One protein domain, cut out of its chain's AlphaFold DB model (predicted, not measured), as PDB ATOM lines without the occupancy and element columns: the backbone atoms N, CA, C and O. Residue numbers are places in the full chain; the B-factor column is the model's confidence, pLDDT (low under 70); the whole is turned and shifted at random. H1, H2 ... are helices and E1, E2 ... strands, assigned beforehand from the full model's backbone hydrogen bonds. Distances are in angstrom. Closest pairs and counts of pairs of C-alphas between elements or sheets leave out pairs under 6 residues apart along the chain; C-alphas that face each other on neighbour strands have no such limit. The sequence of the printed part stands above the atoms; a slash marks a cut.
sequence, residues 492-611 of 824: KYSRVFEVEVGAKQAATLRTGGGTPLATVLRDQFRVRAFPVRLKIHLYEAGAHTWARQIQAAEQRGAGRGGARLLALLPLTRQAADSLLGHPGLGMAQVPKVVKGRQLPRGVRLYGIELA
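What this domain is: This is residues 492 to 611 of the 824 residues of an uncharacterized protein of Streptomyces sp. NBS 14/10 (UniProt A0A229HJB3). A strongly twisted sheet of four strands runs through the middle of the domain, with H3 on one face and H4 on the opposite face. H1 and H2 make a steeply tilted pair at another side, H2 reaching over E4, and a long link without a named element, residues 581 to 603, runs round the outside. The printed part has 120 residues with four named helices and four named strands, along the chain E1, H1, H2, E2, H3, E3, H4, E4; the sheet's order is E1, E2, E4, E3, antiparallel throughout. The class is mixed, helices and strands, with under half of the residues in named elements. The whole is compact, with a radius of gyration of the C-alphas of 13.5 A and spans of 38 by 36 by 26 A.

How they stand to each other: E1, residues 497 to 501, is an edge strand antiparallel to E2, residues 532 to 540, with N 499 and O 534 at 2.8 A. E2 is antiparallel to E4, residues 604 to 610, with N 537 and O 607 at 2.9 A. E4 is antiparallel to the edge strand E3, residues 568 to 570, with N 569 and O 606 at 2.9 A. H1, residues 503 to 508, is not on the sheet. It touches H2, residues 517 to 525, at a steep tilt of 66 degrees, opposite ways; their closest C-alphas, of Ala 506 and Ala 518, are 4.6 A apart. H2 is on the sheet and only just over E4, with 3 of its C-alphas on that strand. H3, residues 547 to 556, is on the sheet at a height over the sheet of 9.0 A, from a local plane fitted to just 6 C-alphas. E2, H3 and E3 form a split strand-helix-strand unit, two strands running the same way with E4 between them, and its crossover is right-handed. H4, residues 573 to 580, is on the opposite face from H3, at a height of 8.4 A, over none of the strands. H3 and H4 are apart. In H1, H2, H3 and H4 every O i to N i+4 pair is within hydrogen-bond range.

Where its parts are: E1 begins at C-alpha 497, (153.740, 239.035, 226.802). E2 is the longest strand, 25.1 A from first to last C-alpha, and E4 measures 20.3 A. H3, the longest helix by residues, measures 14.9 A and begins at C-alpha 547, (173.116, 242.212, 222.255). E4 ends at C-alpha 610, (154.795, 242.992, 216.017).

The domain as a whole: The C-alphas farthest apart, of Ala 529 and Ala 543, are 38.7 A apart. The printed part has no cut. The links from H3 to E3 and from H4 to E4 are long. Mean pLDDT of the printed part is 77.3; it is under 70 at residues 512 to 514, 543 to 544, 555 to 567 and 588 to 597.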
ATOM      1  N   LYS A 492     166.273 233.429 228.519       86.31
ATOM      2  CA  LYS A 492     165.006 233.934 227.986       86.31
ATOM      3  C   LYS A 492     163.887 233.632 228.967       86.31
ATOM      4  O   LYS A 492     163.811 232.524 229.493       86.31
ATOM      5  N   TYR A 493     163.008 234.592 229.211       86.75
ATOM      6  CA  TYR A 493     161.829 234.341 230.030       86.75
ATOM      7  C   TYR A 493     160.811 233.498 229.254       86.75
ATOM      8  O   TYR A 493     160.503 233.789 228.097       86.75
ATOM      9  N   SER A 494     160.284 232.445 229.880       81.94
ATOM     10  CA  SER A 494     159.462 231.434 229.203       81.94
ATOM     11  C   SER A 494     158.125 231.960 228.678       81.94
ATOM     12  O   SER A 494     157.525 231.344 227.798       81.94
ATOM     13  N   ARG A 495     157.650 233.090 229.212       83.69
ATOM     14  CA  ARG A 495     156.403 233.730 228.801       83.69
ATOM     15  C   ARG A 495     156.679 234.900 227.863       83.69
ATOM     16  O   ARG A 495     157.392 235.833 228.221       83.69
ATOM     17  N   VAL A 496     156.026 234.876 226.706       86.50
ATOM     18  CA  VAL A 496     155.900 236.036 225.816       86.50
ATOM     19  C   VAL A 496     154.675 236.837 226.250       86.50
ATOM     20  O   VAL A 496     153.607 236.265 226.486       86.50
ATOM     21  N   PHE A 497     154.829 238.149 226.396       87.38
ATOM     22  CA  PHE A 497     153.740 239.035 226.802       87.38
ATOM     23  C   PHE A 497     153.143 239.709 225.573       87.38
ATOM     24  O   PHE A 497     153.833 240.447 224.878       87.38
ATOM     25  N   GLU A 498     151.862 239.474 225.313       90.25
ATOM     26  CA  GLU A 498     151.114 240.245 224.323       90.25
ATOM     27  C   GLU A 498     150.571 241.504 224.995       90.25
ATOM     28  O   GLU A 498     149.816 241.419 225.965       90.25
ATOM     29  N   VAL A 499     151.002 242.667 224.515       90.88
ATOM     30  CA  VAL A 499     150.705 243.967 225.120       90.88
ATOM     31  C   VAL A 499     150.169 244.923 224.066       90.88
ATOM     32  O   VAL A 499     150.639 244.957 222.928       90.88
ATOM     33  N   GLU A 500     149.182 245.721 224.448       92.00
ATOM     34  CA  GLU A 500     148.641 246.785 223.612       92.00
ATOM     35  C   GLU A 500     149.268 248.113 224.040       92.00
ATOM     36  O   GLU A 500     149.028 248.596 225.146       92.00
ATOM     37  N   VAL A 501     150.109 248.686 223.177       89.88
ATOM     38  CA  VAL A 501     150.858 249.908 223.483       89.88
ATOM     39  C   VAL A 501     150.193 251.109 222.829       89.88
ATOM     40  O   VAL A 501     150.028 251.160 221.611       89.88
ATOM     41  N   GLY A 502     149.836 252.107 223.638       90.81
ATOM     42  CA  GLY A 502     149.303 253.387 223.162       90.81
ATOM     43  C   GLY A 502     150.394 254.408 222.808       90.81
ATOM     44  O   GLY A 502     151.527 254.325 223.280       90.81
ATOM     45  N   ALA A 503     150.041 255.450 222.044       87.81
ATOM     46  CA  ALA A 503     150.993 256.477 221.597       87.81
ATOM     47  C   ALA A 503     151.727 257.184 222.756       87.81
ATOM     48  O   ALA A 503     152.941 257.374 222.706       87.81
ATOM     49  N   LYS A 504     151.007 257.541 223.832       87.81
ATOM     50  CA  LYS A 504     151.600 258.192 225.019       87.81
ATOM     51  C   LYS A 504     152.607 257.284 225.730       87.81
ATOM     52  O   LYS A 504     153.665 257.743 226.154       87.81
ATOM     53  N   GLN A 505     152.286 255.998 225.832       88.38
ATOM     54  CA  GLN A 505     153.137 254.992 226.460       88.38
ATOM     55  C   GLN A 505     154.419 254.784 225.643       88.38
ATOM     56  O   GLN A 505     155.518 254.903 226.183       88.38
ATOM     57  N   ALA A 506     154.293 254.609 224.323       87.44
ATOM     58  CA  ALA A 506     155.431 254.493 223.410       87.44
ATOM     59  C   ALA A 506     156.325 255.751 223.388       87.44
ATOM     60  O   ALA A 506     157.536 255.643 223.223       87.44
ATOM     61  N   ALA A 507     155.762 256.950 223.570       84.44
ATOM     62  CA  ALA A 507     156.542 258.192 223.649       84.44
ATOM     63  C   ALA A 507     157.315 258.348 224.976       84.44
ATOM     64  O   ALA A 507     158.291 259.099 225.043       84.44
ATOM     65  N   THR A 508     156.874 257.659 226.032       83.44
ATOM     66  CA  THR A 508     157.479 257.741 227.370       83.44
ATOM     67  C   THR A 508     158.634 256.758 227.523       83.44
ATOM     68  O   THR A 508     159.657 257.103 228.109       83.44
ATOM     69  N   LEU A 509     158.485 255.547 226.983       80.94
ATOM     70  CA  LEU A 509     159.502 254.502 227.047       80.94
ATOM     71  C   LEU A 509     160.713 254.865 226.190       80.94
ATOM     72  O   LEU A 509     160.564 255.309 225.053       80.94
ATOM     73  N   ARG A 510     161.912 254.669 226.738       76.38
ATOM     74  CA  ARG A 510     163.185 255.043 226.115       76.38
ATOM     75  C   ARG A 510     164.018 253.798 225.835       76.38
ATOM     76  O   ARG A 510     163.981 252.830 226.591       76.38
ATOM     77  N   THR A 511     164.750 253.829 224.731       72.19
ATOM     78  CA  THR A 511     165.833 252.881 224.446       72.19
ATOM     79  C   THR A 511     167.076 253.220 225.271       72.19
ATOM     80  O   THR A 511     167.139 254.297 225.858       72.19
ATOM     81  N   GLY A 512     168.091 252.348 225.265       60.97
ATOM     82  CA  GLY A 512     169.377 252.628 225.923       60.97
ATOM     83  C   GLY A 512     170.134 253.839 225.361       60.97
ATOM     84  O   GLY A 512     171.032 254.336 226.016       60.97
ATOM     85  N   GLY A 513     169.763 254.337 224.173       61.28
ATOM     86  CA  GLY A 513     170.291 255.580 223.599       61.28
ATOM     87  C   GLY A 513     169.386 256.800 223.815       61.28
ATOM     88  O   GLY A 513     169.529 257.795 223.111       61.28
ATOM     89  N   GLY A 514     168.384 256.718 224.697       69.31
ATOM     90  CA  GLY A 514     167.431 257.805 224.964       69.31
ATOM     91  C   GLY A 514     166.341 258.004 223.895       69.31
ATOM     92  O   GLY A 514     165.367 258.731 224.128       69.31
ATOM     93  N   THR A 515     166.428 257.332 222.741       76.12
ATOM     94  CA  THR A 515     165.400 257.397 221.689       76.12
ATOM     95  C   THR A 515     164.068 256.851 222.210       76.12
ATOM     96  O   THR A 515     164.066 255.766 222.798       76.12
ATOM     97  N   PRO A 516     162.935 257.558 222.037       81.69
ATOM     98  CA  PRO A 516     161.643 257.048 222.470       81.69
ATOM     99  C   PRO A 516     161.201 255.841 221.636       81.69
ATOM    100  O   PRO A 516     161.431 255.787 220.425       81.69
ATOM    101  N   LEU A 517     160.511 254.893 222.270       84.62
ATOM    102  CA  LEU A 517     160.029 253.672 221.627       84.62
ATOM    103  C   LEU A 517     159.111 253.977 220.432       84.62
ATOM    104  O   LEU A 517     159.186 253.297 219.417       84.62
ATOM    105  N   ALA A 518     158.300 255.037 220.504       86.44
ATOM    106  CA  ALA A 518     157.463 255.484 219.387       86.44
ATOM    107  C   ALA A 518     158.273 255.785 218.111       86.44
ATOM    108  O   ALA A 518     157.826 255.453 217.015       86.44
ATOM    109  N   THR A 519     159.467 256.371 218.248       83.88
ATOM    110  CA  THR A 519     160.372 256.648 217.122       83.88
ATOM    111  C   THR A 519     160.883 255.349 216.515       83.88
ATOM    112  O   THR A 519     160.843 255.190 215.301       83.88
ATOM    113  N   VAL A 520     161.285 254.391 217.353       80.62
ATOM    114  CA  VAL A 520     161.745 253.071 216.896       80.62
ATOM    115  C   VAL A 520     160.622 252.319 216.174       80.62
ATOM    116  O   VAL A 520     160.825 251.826 215.067       80.62
ATOM    117  N   LEU A 521     159.413 252.298 216.748       83.88
ATOM    118  CA  LEU A 521     158.233 251.671 216.144       83.88
ATOM    119  C   LEU A 521     157.867 252.286 214.786       83.88
ATOM    120  O   LEU A 521     157.530 251.566 213.849       83.88
ATOM    121  N   ARG A 522     157.950 253.609 214.652       85.31
ATOM    122  CA  ARG A 522     157.684 254.284 213.379       85.31
ATOM    123  C   ARG A 522     158.783 254.006 212.354       85.31
ATOM    124  O   ARG A 522     158.484 253.575 211.248       85.31
ATOM    125  N   ASP A 523     160.035 254.254 212.717       81.88
ATOM    126  CA  ASP A 523     161.137 254.331 211.751       81.88
ATOM    127  C   ASP A 523     161.635 252.951 211.322       81.88
ATOM    128  O   ASP A 523     161.954 252.742 210.154       81.88
ATOM    129  N   GLN A 524     161.651 251.991 212.248       76.00
ATOM    130  CA  GLN A 524     162.115 250.631 211.970       76.00
ATOM    131  C   GLN A 524     160.965 249.687 211.621       76.00
ATOM    132  O   GLN A 524     161.146 248.753 210.841       76.00
ATOM    133  N   PHE A 525     159.772 249.918 212.189       73.38
ATOM    134  CA  PHE A 525     158.629 249.002 212.056       73.38
ATOM    135  C   PHE A 525     157.453 249.565 211.275       73.38
ATOM    136  O   PHE A 525     156.449 248.870 211.121       73.38
ATOM    137  N   ARG A 526     157.581 250.790 210.748       77.75
ATOM    138  CA  ARG A 526     156.554 251.470 209.946       77.75
ATOM    139  C   ARG A 526     155.191 251.516 210.646       77.75
ATOM    140  O   ARG A 526     154.144 251.521 209.997       77.75
ATOM    141  N   VAL A 527     155.183 251.551 211.983       82.12
ATOM    142  CA  VAL A 527     153.952 251.681 212.771       82.12
ATOM    143  C   VAL A 527     153.452 253.115 212.644       82.12
ATOM    144  O   VAL A 527     154.068 254.051 213.153       82.12
ATOM    145  N   ARG A 528     152.324 253.289 211.948       79.69
ATOM    146  CA  ARG A 528     151.717 254.605 211.671       79.69
ATOM    147  C   ARG A 528     150.502 254.922 212.542       79.69
ATOM    148  O   ARG A 528     150.067 256.070 212.582       79.69
ATOM    149  N   ALA A 529     149.952 253.927 213.229       83.19
ATOM    150  CA  ALA A 529     148.760 254.069 214.053       83.19
ATOM    151  C   ALA A 529     148.947 253.384 215.408       83.19
ATOM    152  O   ALA A 529     149.625 252.365 215.516       83.19
ATOM    153  N   PHE A 530     148.321 253.969 216.425       85.31
ATOM    154  CA  PHE A 530     148.243 253.434 217.777       85.31
ATOM    155  C   PHE A 530     146.766 253.300 218.175       85.31
ATOM    156  O   PHE A 530     145.954 254.111 217.717       85.31
ATOM    157  N   PRO A 531     146.415 252.356 219.060       90.50
ATOM    158  CA  PRO A 531     147.306 251.421 219.753       90.50
ATOM    159  C   PRO A 531     147.859 250.314 218.840       90.50
ATOM    160  O   PRO A 531     147.254 249.983 217.825       90.50
ATOM    161  N   VAL A 532     149.026 249.768 219.192       87.69
ATOM    162  CA  VAL A 532     149.677 248.667 218.461       87.69
ATOM    163  C   VAL A 532     149.846 247.457 219.372       87.69
ATOM    164  O   VAL A 532     150.198 247.606 220.544       87.69
ATOM    165  N   ARG A 533     149.606 246.257 218.842       89.56
ATOM    166  CA  ARG A 533     149.815 245.005 219.575       89.56
ATOM    167  C   ARG A 533     151.235 244.500 219.372       89.56
ATOM    168  O   ARG A 533     151.667 244.242 218.247       89.56
ATOM    169  N   LEU A 534     151.954 244.354 220.476       87.06
ATOM    170  CA  LEU A 534     153.335 243.895 220.511       87.06
ATOM    171  C   LEU A 534     153.431 242.586 221.287       87.06
ATOM    172  O   LEU A 534     152.767 242.406 222.305       87.06
ATOM    173  N   LYS A 535     154.311 241.704 220.833       87.56
ATOM    174  CA  LYS A 535     154.816 240.568 221.594       87.56
ATOM    175  C   LYS A 535     156.151 240.964 222.205       87.56
ATOM    176  O   LYS A 535     157.089 241.322 221.490       87.56
ATOM    177  N   ILE A 536     156.223 240.924 223.527       88.56
ATOM    178  CA  ILE A 536     157.414 241.266 224.293       88.56
ATOM    179  C   ILE A 536     158.072 239.981 224.780       88.56
ATOM    180  O   ILE A 536     157.484 239.202 225.533       88.56
ATOM    181  N   HIS A 537     159.314 239.791 224.349       89.25
ATOM    182  CA  HIS A 537     160.190 238.707 224.779       89.25
ATOM    183  C   HIS A 537     161.204 239.265 225.772       89.25
ATOM    184  O   HIS A 537     161.724 240.351 225.538       89.25
ATOM    185  N   LEU A 538     161.509 238.562 226.862       90.81
ATOM    186  CA  LEU A 538     162.460 239.053 227.868       90.81
ATOM    187  C   LEU A 538     163.738 238.222 227.858       90.81
ATOM    188  O   LEU A 538     163.677 236.997 227.747       90.81
ATOM    189  N   TYR A 539     164.871 238.896 228.034       88.69
ATOM    190  CA  TYR A 539     166.210 238.319 228.005       88.69
ATOM    191  C   TYR A 539     167.040 238.784 229.200       88.69
ATOM    192  O   TYR A 539     166.884 239.908 229.669       88.69
ATOM    193  N   GLU A 540     167.955 237.941 229.663       87.62
ATOM    194  CA  GLU A 540     168.981 238.275 230.649       87.62
ATOM    195  C   GLU A 540     170.355 237.910 230.080       87.62
ATOM    196  O   GLU A 540     170.577 236.775 229.655       87.62
ATOM    197  N   ALA A 541     171.273 238.873 230.046       83.12
ATOM    198  CA  ALA A 541     172.600 238.695 229.474       83.12
ATOM    199  C   ALA A 541     173.468 237.741 230.312       83.12
ATOM    200  O   ALA A 541     173.558 237.857 231.539       83.12
ATOM    201  N   GLY A 542     174.152 236.820 229.630       76.19
ATOM    202  CA  GLY A 542     175.192 235.980 230.218       76.19
ATOM    203  C   GLY A 542     176.513 236.731 230.405       76.19
ATOM    204  O   GLY A 542     176.615 237.930 230.155       76.19
ATOM    205  N   ALA A 543     177.555 236.020 230.840       69.12
ATOM    206  CA  ALA A 543     178.913 236.560 230.779       69.12
ATOM    207  C   ALA A 543     179.330 236.761 229.309       69.12
ATOM    208  O   ALA A 543     178.960 235.953 228.456       69.12
ATOM    209  N   HIS A 544     180.077 237.832 229.023       67.06
ATOM    210  CA  HIS A 544     180.669 238.113 227.704       67.06
ATOM    211  C   HIS A 544     179.682 238.086 226.524       67.06
ATOM    212  O   HIS A 544     180.049 237.736 225.406       67.06
ATOM    213  N   THR A 545     178.414 238.430 226.768       73.31
ATOM    214  CA  THR A 545     177.355 238.351 225.754       73.31
ATOM    215  C   THR A 545     177.140 239.705 225.084       73.31
ATOM    216  O   THR A 545     177.030 240.729 225.755       73.31
ATOM    217  N   TRP A 546     177.024 239.716 223.761       77.38
ATOM    218  CA  TRP A 546     176.660 240.901 222.983       77.38
ATOM    219  C   TRP A 546     175.156 240.918 222.682       77.38
ATOM    220  O   TRP A 546     174.544 239.870 222.476       77.38
ATOM    221  N   ALA A 547     174.542 242.101 222.590       77.44
ATOM    222  CA  ALA A 547     173.116 242.212 222.255       77.44
ATOM    223  C   ALA A 547     172.797 241.571 220.888       77.44
ATOM    224  O   ALA A 547     171.837 240.809 220.763       77.44
ATOM    225  N   ARG A 548     173.654 241.799 219.882       76.69
ATOM    226  CA  ARG A 548     173.505 241.223 218.537       76.69
ATOM    227  C   ARG A 548     173.599 239.691 218.518       76.69
ATOM    228  O   ARG A 548     172.931 239.062 217.704       76.69
ATOM    229  N   GLN A 549     174.341 239.077 219.447       76.69
ATOM    230  CA  GLN A 549     174.382 237.614 219.589       76.69
ATOM    231  C   GLN A 549     173.031 237.044 220.031       76.69
ATOM    232  O   GLN A 549     172.572 236.059 219.460       76.69
ATOM    233  N   ILE A 550     172.372 237.678 221.010       78.56
ATOM    234  CA  ILE A 550     171.035 237.264 221.470       78.56
ATOM    235  C   ILE A 550     170.028 237.390 220.315       78.56
ATOM    236  O   ILE A 550     169.262 236.466 220.060       78.56
ATOM    237  N   GLN A 551     170.069 238.502 219.569       76.88
ATOM    238  CA  GLN A 551     169.201 238.705 218.401       76.88
ATOM    239  C   GLN A 551     169.411 237.635 217.323       76.88
ATOM    240  O   GLN A 551     168.437 237.061 216.842       76.88
ATOM    241  N   ALA A 552     170.666 237.346 216.963       72.75
ATOM    242  CA  ALA A 552     170.996 236.356 215.939       72.75
ATOM    243  C   ALA A 552     170.584 234.931 216.345       72.75
ATOM    244  O   ALA A 552     170.077 234.177 215.513       72.75
ATOM    245  N   ALA A 553     170.758 234.568 217.622       71.88
ATOM    246  CA  ALA A 553     170.360 233.260 218.141       71.88
ATOM    247  C   ALA A 553     168.838 233.047 218.056       71.88
ATOM    248  O   ALA A 553     168.371 231.987 217.636       71.88
ATOM    249  N   GLU A 554     168.062 234.073 218.397       72.56
ATOM    250  CA  GLU A 554     166.597 234.021 218.386       72.56
ATOM    251  C   GLU A 554     166.000 234.069 216.974       72.56
ATOM    252  O   GLU A 554     164.967 233.454 216.722       72.56
ATOM    253  N   GLN A 555     166.667 234.739 216.028       66.25
ATOM    254  CA  GLN A 555     166.260 234.747 214.617       66.25
ATOM    255  C   GLN A 555     166.448 233.382 213.926       66.25
ATOM    256  O   GLN A 555     165.782 233.127 212.925       66.25
ATOM    257  N   ARG A 556     167.332 232.510 214.439       55.25
ATOM    258  CA  ARG A 556     167.582 231.162 213.889       55.25
ATOM    259  C   ARG A 556     166.805 230.041 214.558       55.25
ATOM    260  O   ARG A 556     166.417 229.115 213.861       55.25
ATOM    261  N   GLY A 557     166.607 230.102 215.877       50.62
ATOM    262  CA  GLY A 557     165.945 229.044 216.660       50.62
ATOM    263  C   GLY A 557     164.441 228.901 216.413       50.62
ATOM    264  O   GLY A 557     163.742 228.278 217.210       50.62
ATOM    265  N   ALA A 558     163.934 229.530 215.359       42.28
ATOM    266  CA  ALA A 558     162.583 229.381 214.886       42.28
ATOM    267  C   ALA A 558     162.606 229.515 213.361       42.28
ATOM    268  O   ALA A 558     162.925 230.581 212.848       42.28
ATOM    269  N   GLY A 559     162.290 228.441 212.643       45.69
ATOM    270  CA  GLY A 559     162.293 228.324 211.192       45.69
ATOM    271  C   GLY A 559     161.315 229.287 210.514       45.69
ATOM    272  O   GLY A 559     161.321 230.491 210.731       45.69
ATOM    273  N   ARG A 560     160.420 228.798 209.647       35.03
ATOM    274  CA  ARG A 560     159.506 229.660 208.852       35.03
ATOM    275  C   ARG A 560     158.522 230.541 209.663       35.03
ATOM    276  O   ARG A 560     157.693 231.204 209.049       35.03
ATOM    277  N   GLY A 561     158.588 230.561 210.996       40.81
ATOM    278  CA  GLY A 561     157.693 231.320 211.877       40.81
ATOM    279  C   GLY A 561     158.374 231.995 213.072       40.81
ATOM    280  O   GLY A 561     157.704 232.227 214.075       40.81
ATOM    281  N   GLY A 562     159.680 232.265 213.009       42.03
ATOM    282  CA  GLY A 562     160.408 232.867 214.123       42.03
ATOM    283  C   GLY A 562     160.034 234.295 214.477       42.03
ATOM    284  O   GLY A 562     159.716 235.113 213.612       42.03
ATOM    285  N   ALA A 563     160.115 234.590 215.779       48.53
ATOM    286  CA  ALA A 563     160.043 235.942 216.298       48.53
ATOM    287  C   ALA A 563     161.222 236.724 215.721       48.53
ATOM    288  O   ALA A 563     162.358 236.599 216.180       48.53
ATOM    289  N   ARG A 564     160.971 237.537 214.695       56.16
ATOM    290  CA  ARG A 564     161.950 238.522 214.247       56.16
ATOM    291  C   ARG A 564     162.073 239.523 215.391       56.16
ATOM    292  O   ARG A 564     161.238 240.411 215.524       56.16
ATOM    293  N   LEU A 565     163.051 239.314 216.272       59.34
ATOM    294  CA  LEU A 565     163.386 240.272 217.314       59.34
ATOM    295  C   LEU A 565     164.072 241.435 216.642       59.34
ATOM    296  O   LEU A 565     165.145 241.289 216.051       59.34
ATOM    297  N   LEU A 566     163.408 242.574 216.705       56.03
ATOM    298  CA  LEU A 566     163.802 243.697 215.884       56.03
ATOM    299  C   LEU A 566     164.670 244.716 216.637       56.03
ATOM    300  O   LEU A 566     165.426 245.454 216.025       56.03
ATOM    301  N   ALA A 567     164.603 244.737 217.966       65.75
ATOM    302  CA  ALA A 567     165.497 245.509 218.824       65.75
ATOM    303  C   ALA A 567     165.570 244.843 220.201       65.75
ATOM    304  O   ALA A 567     164.579 244.263 220.637       65.75
ATOM    305  N   LEU A 568     166.715 244.937 220.885       77.75
ATOM    306  CA  LEU A 568     166.835 244.594 222.305       77.75
ATOM    307  C   LEU A 568     167.000 245.880 223.102       77.75
ATOM    308  O   LEU A 568     167.957 246.625 222.901       77.75
ATOM    309  N   LEU A 569     166.046 246.143 223.986       80.31
ATOM    310  CA  LEU A 569     165.964 247.370 224.766       80.31
ATOM    311  C   LEU A 569     166.137 247.065 226.254       80.31
ATOM    312  O   LEU A 569     165.727 245.993 226.690       80.31
ATOM    313  N   PRO A 570     166.701 247.974 227.064       82.88
ATOM    314  CA  PRO A 570     166.873 247.705 228.486       82.88
ATOM    315  C   PRO A 570     165.543 247.559 229.230       82.88
ATOM    316  O   PRO A 570     164.674 248.429 229.148       82.88
ATOM    317  N   LEU A 571     165.389 246.481 230.003       87.62
ATOM    318  CA  LEU A 571     164.200 246.230 230.818       87.62
ATOM    319  C   LEU A 571     164.366 246.875 232.202       87.62
ATOM    320  O   LEU A 571     164.760 246.230 233.176       87.62
ATOM    321  N   THR A 572     164.074 248.172 232.290       85.38
ATOM    322  CA  THR A 572     164.011 248.900 233.568       85.38
ATOM    323  C   THR A 572     162.762 248.505 234.360       85.38
ATOM    324  O   THR A 572     161.777 248.038 233.783       85.38
ATOM    325  N   ARG A 573     162.739 248.765 235.676       87.12
ATOM    326  CA  ARG A 573     161.499 248.650 236.475       87.12
ATOM    327  C   ARG A 573     160.349 249.465 235.885       87.12
ATOM    328  O   ARG A 573     159.226 248.984 235.867       87.12
ATOM    329  N   GLN A 574     160.631 250.660 235.361       84.44
ATOM    330  CA  GLN A 574     159.630 251.506 234.705       84.44
ATOM    331  C   GLN A 574     159.095 250.868 233.416       84.44
ATOM    332  O   GLN A 574     157.892 250.898 233.175       84.44
ATOM    333  N   ALA A 575     159.968 250.288 232.587       86.56
ATOM    334  CA  ALA A 575     159.554 249.605 231.366       86.56
ATOM    335  C   ALA A 575     158.753 248.336 231.684       86.56
ATOM    336  O   ALA A 575     157.719 248.105 231.067       86.56
ATOM    337  N   ALA A 576     159.187 247.553 232.674       90.25
ATOM    338  CA  ALA A 576     158.493 246.347 233.113       90.25
ATOM    339  C   ALA A 576     157.128 246.656 233.753       90.25
ATOM    340  O   ALA A 576     156.151 245.966 233.474       90.25
ATOM    341  N   ASP A 577     157.031 247.717 234.557       89.50
ATOM    342  CA  ASP A 577     155.763 248.202 235.111       89.50
ATOM    343  C   ASP A 577     154.827 248.688 234.001       89.50
ATOM    344  O   ASP A 577     153.704 248.211 233.866       89.50
ATOM    345  N   SER A 578     155.328 249.573 233.133       88.69
ATOM    346  CA  SER A 578     154.519 250.182 232.084       88.69
ATOM    347  C   SER A 578     154.061 249.177 231.030       88.69
ATOM    348  O   SER A 578     152.914 249.261 230.608       88.69
ATOM    349  N   LEU A 579     154.923 248.260 230.576       88.81
ATOM    350  CA  LEU A 579     154.590 247.300 229.517       88.81
ATOM    351  C   LEU A 579     153.909 246.045 230.059       88.81
ATOM    352  O   LEU A 579     152.984 245.544 229.429       88.81
ATOM    353  N   LEU A 580     154.390 245.510 231.185       90.62
ATOM    354  CA  LEU A 580     154.035 244.165 231.644       90.62
ATOM    355  C   LEU A 580     153.158 244.177 232.902       90.62
ATOM    356  O   LEU A 580     152.561 243.153 233.211       90.62
ATOM    357  N   GLY A 581     153.103 245.289 233.647       88.31
ATOM    358  CA  GLY A 581     152.462 245.353 234.968       88.31
ATOM    359  C   GLY A 581     153.240 244.623 236.071       88.31
ATOM    360  O   GLY A 581     152.692 244.336 237.136       88.31
ATOM    361  N   HIS A 582     154.511 244.289 235.822       88.62
ATOM    362  CA  HIS A 582     155.343 243.486 236.720       88.62
ATOM    363  C   HIS A 582     156.723 244.134 236.904       88.62
ATOM    364  O   HIS A 582     157.694 243.699 236.281       88.62
ATOM    365  N   PRO A 583     156.852 245.161 237.770       86.75
ATOM    366  CA  PRO A 583     158.114 245.879 237.967       86.75
ATOM    367  C   PRO A 583     159.267 244.979 238.429       86.75
ATOM    368  O   PRO A 583     160.416 245.283 238.125       86.75
ATOM    369  N   GLY A 584     158.982 243.872 239.127       83.81
ATOM    370  CA  GLY A 584     159.992 242.926 239.618       83.81
ATOM    371  C   GLY A 584     160.759 242.183 238.518       83.81
ATOM    372  O   GLY A 584     161.867 241.721 238.768       83.81
ATOM    373  N   LEU A 585     160.232 242.135 237.287       86.56
ATOM    374  CA  LEU A 585     160.968 241.608 236.132       86.56
ATOM    375  C   LEU A 585     162.062 242.573 235.654       86.56
ATOM    376  O   LEU A 585     163.030 242.134 235.036       86.56
ATOM    377  N   GLY A 586     161.927 243.871 235.940       84.81
ATOM    378  CA  GLY A 586     162.859 244.906 235.506       84.81
ATOM    379  C   GLY A 586     163.957 245.233 236.518       84.81
ATOM    380  O   GLY A 586     163.809 245.074 237.731       84.81
ATOM    381  N   MET A 587     165.067 245.766 236.010       80.50
ATOM    382  CA  MET A 587     166.219 246.165 236.822       80.50
ATOM    383  C   MET A 587     166.028 247.562 237.426       80.50
ATOM    384  O   MET A 587     165.501 248.471 236.778       80.50
ATOM    385  N   ALA A 588     166.455 247.731 238.683       69.44
ATOM    386  CA  ALA A 588     166.402 249.014 239.393       69.44
ATOM    387  C   ALA A 588     167.425 250.018 238.845       69.44
ATOM    388  O   ALA A 588     167.112 251.189 238.663       69.44
ATOM    389  N   GLN A 589     168.635 249.531 238.577       62.56
ATOM    390  CA  GLN A 589     169.710 250.258 237.917       62.56
ATOM    391  C   GLN A 589     170.083 249.459 236.676       62.56
ATOM    392  O   GLN A 589     170.353 248.261 236.761       62.56
ATOM    393  N   VAL A 590     170.034 250.108 235.520       62.03
ATOM    394  CA  VAL A 590     170.438 249.503 234.255       62.03
ATOM    395  C   VAL A 590     171.884 249.912 233.988       62.03
ATOM    396  O   VAL A 590     172.162 251.108 233.910       62.03
ATOM    397  N   PRO A 591     172.816 248.956 233.847       59.53
ATOM    398  CA  PRO A 591     174.127 249.237 233.281       59.53
ATOM    399  C   PRO A 591     173.961 249.816 231.878       59.53
ATOM    400  O   PRO A 591     173.139 249.317 231.109       59.53
ATOM    401  N   LYS A 592     174.733 250.853 231.538       60.12
ATOM    402  CA  LYS A 592     174.671 251.500 230.221       60.12
ATOM    403  C   LYS A 592     174.834 250.443 229.123       60.12
ATOM    404  O   LYS A 592     175.899 249.838 228.992       60.12
ATOM    405  N   VAL A 593     173.773 250.205 228.351       60.09
ATOM    406  CA  VAL A 593     173.818 249.323 227.178       60.09
ATOM    407  C   VAL A 593     174.401 250.139 226.036       60.09
ATOM    408  O   VAL A 593     173.680 250.769 225.265       60.09
ATOM    409  N   VAL A 594     175.730 250.184 225.998       60.12
ATOM    410  CA  VAL A 594     176.487 250.921 224.986       60.12
ATOM    411  C   VAL A 594     176.819 249.975 223.843       60.12
ATOM    412  O   VAL A 594     177.314 248.868 224.052       60.12
ATOM    413  N   LYS A 595     176.554 250.429 222.622       62.25
ATOM    414  CA  LYS A 595     176.974 249.745 221.401       62.25
ATOM    415  C   LYS A 595     178.498 249.562 221.385       62.25
ATOM    416  O   LYS A 595     179.228 250.445 221.828       62.25
ATOM    417  N   GLY A 596     178.988 248.427 220.896       59.62
ATOM    418  CA  GLY A 596     180.422 248.126 220.888       59.62
ATOM    419  C   GLY A 596     180.974 247.690 222.246       59.62
ATOM    420  O   GLY A 596     182.186 247.531 222.383       59.62
ATOM    421  N   ARG A 597     180.099 247.436 223.229       68.88
ATOM    422  CA  ARG A 597     180.458 246.883 224.535       68.88
ATOM    423  C   ARG A 597     179.713 245.573 224.793       68.88
ATOM    424  O   ARG A 597     178.523 245.448 224.509       68.88
ATOM    425  N   GLN A 598     180.410 244.606 225.389       72.62
ATOM    426  CA  GLN A 598     179.765 243.414 225.939       72.62
ATOM    427  C   GLN A 598     178.785 243.820 227.043       72.62
ATOM    428  O   GLN A 598     179.080 244.688 227.870       72.62
ATOM    429  N   LEU A 599     177.625 243.172 227.072       76.50
ATOM    430  CA  LEU A 599     176.642 243.383 228.122       76.50
ATOM    431  C   LEU A 599     177.206 242.853 229.444       76.50
ATOM    432  O   LEU A 599     177.680 241.711 229.495       76.50
ATOM    433  N   PRO A 600     177.126 243.634 230.534       72.88
ATOM    434  CA  PRO A 600     177.375 243.098 231.860       72.88
ATOM    435  C   PRO A 600     176.445 241.913 232.148       72.88
ATOM    436  O   PRO A 600     175.267 241.907 231.783       72.88
ATOM    437  N   ARG A 601     176.977 240.897 232.826       75.12
ATOM    438  CA  ARG A 601     176.215 239.705 233.217       75.12
ATOM    439  C   ARG A 601     175.025 240.108 234.098       75.12
ATOM    440  O   ARG A 601     175.197 240.857 235.056       75.12
ATOM    441  N   GLY A 602     173.835 239.585 233.804       77.31
ATOM    442  CA  GLY A 602     172.598 239.879 234.543       77.31
ATOM    443  C   GLY A 602     171.815 241.101 234.046       77.31
ATOM    444  O   GLY A 602     170.748 241.395 234.581       77.31
ATOM    445  N   VAL A 603     172.294 241.815 233.019       83.62
ATOM    446  CA  VAL A 603     171.507 242.885 232.381       83.62
ATOM    447  C   VAL A 603     170.252 242.302 231.748       83.62
ATOM    448  O   VAL A 603     170.339 241.400 230.915       83.62
ATOM    449  N   ARG A 604     169.087 242.850 232.107       87.94
ATOM    450  CA  ARG A 604     167.805 242.448 231.528       87.94
ATOM    451  C   ARG A 604     167.419 243.331 230.359       87.94
ATOM    452  O   ARG A 604     167.477 244.559 230.439       87.94
ATOM    453  N   LEU A 605     166.995 242.682 229.288       87.88
ATOM    454  CA  LEU A 605     166.580 243.289 228.038       87.88
ATOM    455  C   LEU A 605     165.184 242.785 227.672       87.88
ATOM    456  O   LEU A 605     164.781 241.694 228.071       87.88
ATOM    457  N   TYR A 606     164.454 243.552 226.877       88.50
ATOM    458  CA  TYR A 606     163.251 243.087 226.213       88.50
ATOM    459  C   TYR A 606     163.369 243.278 224.706       88.50
ATOM    460  O   TYR A 606     163.867 244.294 224.222       88.50
ATOM    461  N   GLY A 607     162.932 242.262 223.974       85.31
ATOM    462  CA  GLY A 607     162.793 242.277 222.534       85.31
ATOM    463  C   GLY A 607     161.345 242.475 222.117       85.31
ATOM    464  O   GLY A 607     160.432 241.987 222.783       85.31
ATOM    465  N   ILE A 608     161.147 243.197 221.018       82.38
ATOM    466  CA  ILE A 608     159.821 243.505 220.478       82.38
ATOM    467  C   ILE A 608     159.617 242.757 219.164       82.38
ATOM    468  O   ILE A 608     160.469 242.795 218.273       82.38
ATOM    469  N   GLU A 609     158.449 242.139 219.047       82.69
ATOM    470  CA  GLU A 609     157.889 241.571 217.826       82.69
ATOM    471  C   GLU A 609     156.491 242.181 217.604       82.69
ATOM    472  O   GLU A 609     155.732 242.395 218.550       82.69
ATOM    473  N   LEU A 610     156.134 242.496 216.359       78.00
ATOM    474  CA  LEU A 610     154.795 242.992 216.017       78.00
ATOM    475  C   LEU A 610     153.821 241.816 215.908       78.00
ATOM    476  O   LEU A 610     154.040 240.926 215.091       78.00
ATOM    477  N   ALA A 611     152.724 241.837 216.669       72.94
ATOM    478  CA  ALA A 611     151.760 240.734 216.670       72.94
ATOM    479  C   ALA A 611     151.001 240.592 215.333       72.94
ATOM    480  O   ALA A 611     150.668 239.479 214.935       72.94
TER     481      ALA A 611